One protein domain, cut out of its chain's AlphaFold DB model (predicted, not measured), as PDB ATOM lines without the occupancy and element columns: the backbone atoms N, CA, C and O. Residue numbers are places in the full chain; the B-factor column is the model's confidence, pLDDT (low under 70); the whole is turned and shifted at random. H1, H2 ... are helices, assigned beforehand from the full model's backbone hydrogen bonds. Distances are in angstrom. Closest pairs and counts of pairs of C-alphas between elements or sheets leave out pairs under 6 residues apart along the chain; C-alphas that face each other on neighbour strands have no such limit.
ATOM      1  N   LEU A  67      84.872  92.831 152.053       78.50
ATOM      2  CA  LEU A  67      84.512  93.703 150.931       78.50
ATOM      3  C   LEU A  67      84.812  93.045 149.578       78.50
ATOM      4  O   LEU A  67      83.985  93.091 148.674       78.50
ATOM      5  N   LEU A  68      85.966  92.383 149.454       76.81
ATOM      6  CA  LEU A  68      86.329  91.632 148.254       76.81
ATOM      7  C   LEU A  68      85.358  90.477 148.011       76.81
ATOM      8  O   LEU A  68      84.929  90.276 146.884       76.81
ATOM      9  N   LYS A  69      84.960  89.744 149.056       79.31
ATOM     10  CA  LYS A  69      83.987  88.653 148.926       79.31
ATOM     11  C   LYS A  69      82.601  89.153 148.496       79.31
ATOM     12  O   LYS A  69      81.973  88.507 147.667       79.31
ATOM     13  N   GLU A  70      82.146  90.292 149.022       79.94
ATOM     14  CA  GLU A  70      80.896  90.943 148.589       79.94
ATOM     15  C   GLU A  70      80.973  91.365 147.110       79.94
ATOM     16  O   GLU A  70      80.047  91.094 146.349       79.94
ATOM     17  N   LEU A  71      82.101  91.941 146.678       77.31
ATOM     18  CA  LEU A  71      82.334  92.339 145.285       77.31
ATOM     19  C   LEU A  71      82.420  91.138 144.326       77.31
ATOM     20  O   LEU A  71      81.886  91.173 143.223       77.31
ATOM     21  N   HIS A  72      83.084  90.059 144.743       70.56
ATOM     22  CA  HIS A  72      83.165  88.824 143.962       70.56
ATOM     23  C   HIS A  72      81.831  88.069 143.914       70.56
ATOM     24  O   HIS A  72      81.602  87.315 142.974       70.56
ATOM     25  N   GLY A  73      80.957  88.251 144.907       73.19
ATOM     26  CA  GLY A  73      79.618  87.664 144.921       73.19
ATOM     27  C   GLY A  73      78.614  88.397 144.028       73.19
ATOM     28  O   GLY A  73      77.646  87.786 143.589       73.19
ATOM     29  N   SER A  74      78.836  89.684 143.742       69.31
ATOM     30  CA  SER A  74      77.951  90.496 142.897       69.31
ATOM     31  C   SER A  74      78.282  90.436 141.403       69.31
ATOM     32  O   SER A  74      77.485  90.906 140.593       69.31
ATOM     33  N   ILE A  75      79.424  89.850 141.021       75.56
ATOM     34  CA  ILE A  75      79.879  89.767 139.626       75.56
ATOM     35  C   ILE A  75      80.273  88.318 139.289       75.56
ATOM     36  O   ILE A  75      81.224  87.801 139.881       75.56
ATOM     37  N   PRO A  76      79.616  87.655 138.314       78.56
ATOM     38  CA  PRO A  76      80.015  86.325 137.854       78.56
ATOM     39  C   PRO A  76      81.470  86.314 137.366       78.56
ATOM     40  O   PRO A  76      81.862  87.151 136.547       78.56
ATOM     41  N   GLN A  77      82.277  85.359 137.844       72.75
ATOM     42  CA  GLN A  77      83.714  85.307 137.538       72.75
ATOM     43  C   GLN A  77      84.003  85.219 136.033       72.75
ATOM     44  O   GLN A  77      84.959  85.835 135.562       72.75
ATOM     45  N   ASP A  78      83.159  84.524 135.273       73.75
ATOM     46  CA  ASP A  78      83.329  84.352 133.827       73.75
ATOM     47  C   ASP A  78      83.099  85.659 133.056       73.75
ATOM     48  O   ASP A  78      83.838  85.973 132.122       73.75
ATOM     49  N   ALA A  79      82.145  86.480 133.508       71.25
ATOM     50  CA  ALA A  79      81.887  87.803 132.944       71.25
ATOM     51  C   ALA A  79      83.046  88.768 133.227       71.25
ATOM     52  O   ALA A  79      83.475  89.504 132.339       71.25
ATOM     53  N   LEU A  80      83.606  88.723 134.442       72.44
ATOM     54  CA  LEU A  80      84.780  89.518 134.808       72.44
ATOM     55  C   LEU A  80      86.001  89.131 133.958       72.44
ATOM     56  O   LEU A  80      86.724  89.998 133.468       72.44
ATOM     57  N   ARG A  81      86.221  87.825 133.764       73.25
ATOM     58  CA  ARG A  81      87.351  87.300 132.990       73.25
ATOM     59  C   ARG A  81      87.243  87.678 131.514       73.25
ATOM     60  O   ARG A  81      88.206  88.192 130.956       73.25
ATOM     61  N   ALA A  82      86.064  87.508 130.916       70.56
ATOM     62  CA  ALA A  82      85.803  87.915 129.538       70.56
ATOM     63  C   ALA A  82      85.957  89.434 129.343       70.56
ATOM     64  O   ALA A  82      86.524  89.875 128.341       70.56
ATOM     65  N   ALA A  83      85.514  90.239 130.314       67.94
ATOM     66  CA  ALA A  83      85.669  91.689 130.275       67.94
ATOM     67  C   ALA A  83      87.143  92.122 130.376       67.94
ATOM     68  O   ALA A  83      87.560  93.016 129.650       67.94
ATOM     69  N   LEU A  84      87.956  91.465 131.209       69.81
ATOM     70  CA  LEU A  84      89.394  91.747 131.313       69.81
ATOM     71  C   LEU A  84      90.180  91.338 130.059       69.81
ATOM     72  O   LEU A  84      91.174  91.982 129.732       69.81
ATOM     73  N   SER A  85      89.748  90.290 129.354       76.31
ATOM     74  CA  SER A  85      90.401  89.827 128.122       76.31
ATOM     75  C   SER A  85      90.051  90.668 126.892       76.31
ATOM     76  O   SER A  85      90.893  90.825 126.014       76.31
ATOM     77  N   ASN A  86      88.837  91.224 126.826       67.31
ATOM     78  CA  ASN A  86      88.340  91.912 125.630       67.31
ATOM     79  C   ASN A  86      88.240  93.440 125.778       67.31
ATOM     80  O   ASN A  86      88.052  94.133 124.780       67.31
ATOM     81  N   ASN A  87      88.352  93.986 126.995       66.81
ATOM     82  CA  ASN A  87      88.141  95.409 127.253       66.81
ATOM     83  C   ASN A  87      89.418  96.092 127.767       66.81
ATOM     84  O   ASN A  87      89.808  95.941 128.928       66.81
ATOM     85  N   ARG A  88      90.044  96.895 126.896       68.69
ATOM     86  CA  ARG A  88      91.267  97.657 127.208       68.69
ATOM     87  C   ARG A  88      91.105  98.568 128.430       68.69
ATOM     88  O   ARG A  88      92.017  98.649 129.239       68.69
ATOM     89  N   LEU A  89      89.919  99.143 128.640       73.25
ATOM     90  CA  LEU A  89      89.657 100.059 129.759       73.25
ATOM     91  C   LEU A  89      89.775  99.384 131.135       73.25
ATOM     92  O   LEU A  89      90.248  99.987 132.097       73.25
ATOM     93  N   LEU A  90      89.354  98.122 131.245       75.88
ATOM     94  CA  LEU A  90      89.457  97.355 132.491       75.88
ATOM     95  C   LEU A  90      90.902  96.925 132.768       75.88
ATOM     96  O   LEU A  90      91.322  96.876 133.926       75.88
ATOM     97  N   LEU A  91      91.668  96.658 131.709       80.44
ATOM     98  CA  LEU A  91      93.099  96.400 131.808       80.44
ATOM     99  C   LEU A  91      93.862  97.660 132.244       80.44
ATOM    100  O   LEU A  91      94.730  97.564 133.112       80.44
ATOM    101  N   ASP A  92      93.509  98.831 131.718       77.94
ATOM    102  CA  ASP A  92      94.086 100.116 132.130       77.94
ATOM    103  C   ASP A  92      93.764 100.417 133.602       77.94
ATOM    104  O   ASP A  92      94.650 100.772 134.382       77.94
ATOM    105  N   TYR A  93      92.523 100.168 134.033       79.62
ATOM    106  CA  TYR A  93      92.137 100.269 135.443       79.62
ATOM    107  C   TYR A  93      92.964  99.337 136.346       79.62
ATOM    108  O   TYR A  93      93.417  99.741 137.419       79.62
ATOM    109  N   LEU A  94      93.216  98.100 135.905       82.75
ATOM    110  CA  LEU A  94      94.048  97.147 136.638       82.75
ATOM    111  C   LEU A  94      95.503  97.627 136.765       82.75
ATOM    112  O   LEU A  94      96.098  97.462 137.833       82.75
ATOM    113  N   HIS A  95      96.065  98.245 135.724       83.50
ATOM    114  CA  HIS A  95      97.400  98.849 135.788       83.50
ATOM    115  C   HIS A  95      97.443 100.013 136.778       83.50
ATOM    116  O   HIS A  95      98.310 100.027 137.649       83.50
ATOM    117  N   VAL A  96      96.451 100.908 136.751       87.06
ATOM    118  CA  VAL A  96      96.342 102.001 137.733       87.06
ATOM    119  C   VAL A  96      96.272 101.456 139.162       87.06
ATOM    120  O   VAL A  96      96.941 101.973 140.057       87.06
ATOM    121  N   LEU A  97      95.509 100.385 139.402       87.00
ATOM    122  CA  LEU A  97      95.458  99.750 140.723       87.00
ATOM    123  C   LEU A  97      96.809  99.152 141.145       87.00
ATOM    124  O   LEU A  97      97.168  99.236 142.323       87.00
ATOM    125  N   ARG A  98      97.568  98.561 140.212       89.50
ATOM    126  CA  ARG A  98      98.926  98.062 140.485       89.50
ATOM    127  C   ARG A  98      99.884  99.197 140.818       89.50
ATOM    128  O   ARG A  98     100.618  99.079 141.796       89.50
ATOM    129  N   ASP A  99      99.830 100.297 140.083       85.38
ATOM    130  CA  ASP A  99     100.667 101.466 140.344       85.38
ATOM    131  C   ASP A  99     100.364 102.069 141.714       85.38
ATOM    132  O   ASP A  99     101.277 102.315 142.499       85.38
ATOM    133  N   VAL A 100      99.081 102.219 142.059       89.44
ATOM    134  CA  VAL A 100      98.665 102.686 143.390       89.44
ATOM    135  C   VAL A 100      99.170 101.747 144.487       89.44
ATOM    136  O   VAL A 100      99.668 102.220 145.508       89.44
ATOM    137  N   LYS A 101      99.097 100.424 144.290       90.00
ATOM    138  CA  LYS A 101      99.658  99.447 145.236       90.00
ATOM    139  C   LYS A 101     101.165  99.653 145.423       90.00
ATOM    140  O   LYS A 101     101.636  99.660 146.556       90.00
ATOM    141  N   THR A 102     101.909  99.841 144.338       91.06
ATOM    142  CA  THR A 102     103.355 100.092 144.394       91.06
ATOM    143  C   THR A 102     103.662 101.386 145.146       91.06
ATOM    144  O   THR A 102     104.510 101.388 146.033       91.06
ATOM    145  N   GLN A 103     102.927 102.462 144.865       85.44
ATOM    146  CA  GLN A 103     103.077 103.743 145.561       85.44
ATOM    147  C   GLN A 103     102.798 103.618 147.065       85.44
ATOM    148  O   GLN A 103     103.554 104.143 147.879       85.44
ATOM    149  N   LEU A 104     101.758 102.877 147.458       89.31
ATOM    150  CA  LEU A 104     101.468 102.627 148.872       89.31
ATOM    151  C   LEU A 104     102.587 101.849 149.567       89.31
ATOM    152  O   LEU A 104     102.922 102.177 150.701       89.31
ATOM    153  N   ASN A 105     103.205 100.879 148.890       91.00
ATOM    154  CA  ASN A 105     104.351 100.153 149.441       91.00
ATOM    155  C   ASN A 105     105.569 101.068 149.642       91.00
ATOM    156  O   ASN A 105     106.263 100.940 150.647       91.00
ATOM    157  N   VAL A 106     105.812 102.015 148.726       88.19
ATOM    158  CA  VAL A 106     106.878 103.023 148.885       88.19
ATOM    159  C   VAL A 106     106.622 103.882 150.123       88.19
ATOM    160  O   VAL A 106     107.515 104.060 150.948       88.19
ATOM    161  N   VAL A 107     105.390 104.368 150.294       90.56
ATOM    162  CA  VAL A 107     105.008 105.152 151.479       90.56
ATOM    163  C   VAL A 107     105.137 104.322 152.756       90.56
ATOM    164  O   VAL A 107     105.643 104.820 153.759       90.56
ATOM    165  N   GLN A 108     104.720 103.056 152.728       88.81
ATOM    166  CA  GLN A 108     104.870 102.153 153.866       88.81
ATOM    167  C   GLN A 108     106.345 101.974 154.247       88.81
ATOM    168  O   GLN A 108     106.684 102.129 155.417       88.81
ATOM    169  N   SER A 109     107.224 101.727 153.274       90.38
ATOM    170  CA  SER A 109     108.665 101.587 153.511       90.38
ATOM    171  C   SER A 109     109.277 102.856 154.112       90.38
ATOM    172  O   SER A 109     110.069 102.770 155.047       90.38
ATOM    173  N   PHE A 110     108.865 104.036 153.636       92.12
ATOM    174  CA  PHE A 110     109.288 105.308 154.221       92.12
ATOM    175  C   PHE A 110     108.867 105.435 155.692       92.12
ATOM    176  O   PHE A 110     109.673 105.826 156.535       92.12
TER     177      PHE A 110
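AT A GLANCE: This is residues 67 to 110 of the 349 residues of the protein "Si:ch211-245h14.1" of Nothobranchius furzeri (UniProt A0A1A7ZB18). Three helices follow one another as a flat, open U with unequal arms: H2 makes the base, the short H1 makes one arm and the long H3 makes the other. H2 and H3 meet at a corner, the middle between the arms is empty, and residues 95 to 110 of H3 stick out, so that the long arm makes most of the length. The printed part has 44 residues with three named helices in the order H1, H2, H3 and no named strand; its class is all helix. It is only just loose, close to extended, with a radius of gyration of the C-alphas of 13.5 A and spans of 39 by 25 by 9 A.

IN THESE COORDINATES: H1 holds residues 67 to 74 and begins at C-alpha 67 at (84.512, 93.703, 150.931). H2 holds residues 77 to 86, 14.4 A from first to last C-alpha, and begins at C-alpha 77 at (83.714, 85.307, 137.538). H3 holds residues 88 to 110, measures 33.4 A, and ends at C-alpha 110 at (109.288, 105.308, 154.221).

HOW THE PARTS SIT: H1 and H2 meet only through their link. H2 and H3 only just touch, and only at the corner by their link, with 3 pairs of C-alphas within 8 A; H3 does so with residues 90 to 91 alone. Their closest C-alphas, those of Leu 84 and Leu 90, are 5.7 A apart. The lines of H2 and H3 stand about perpendicular, at 80 degrees. H1 and H3 are apart. In H1, H2 and H3 every O i to N i+4 pair is within hydrogen-bond range.

THE WHOLE: The two C-alphas farthest apart, those of Asp 78 and Phe 110, are 39.1 A from each other. The printed part has no cut, and both links are tight. Residues 73 to 79, of which 77 to 79 belong to H2, stand free. The mean pLDDT of the printed part is 79.5; residue 74, residues 83 to 84 and residues 86 to 88 are under 70.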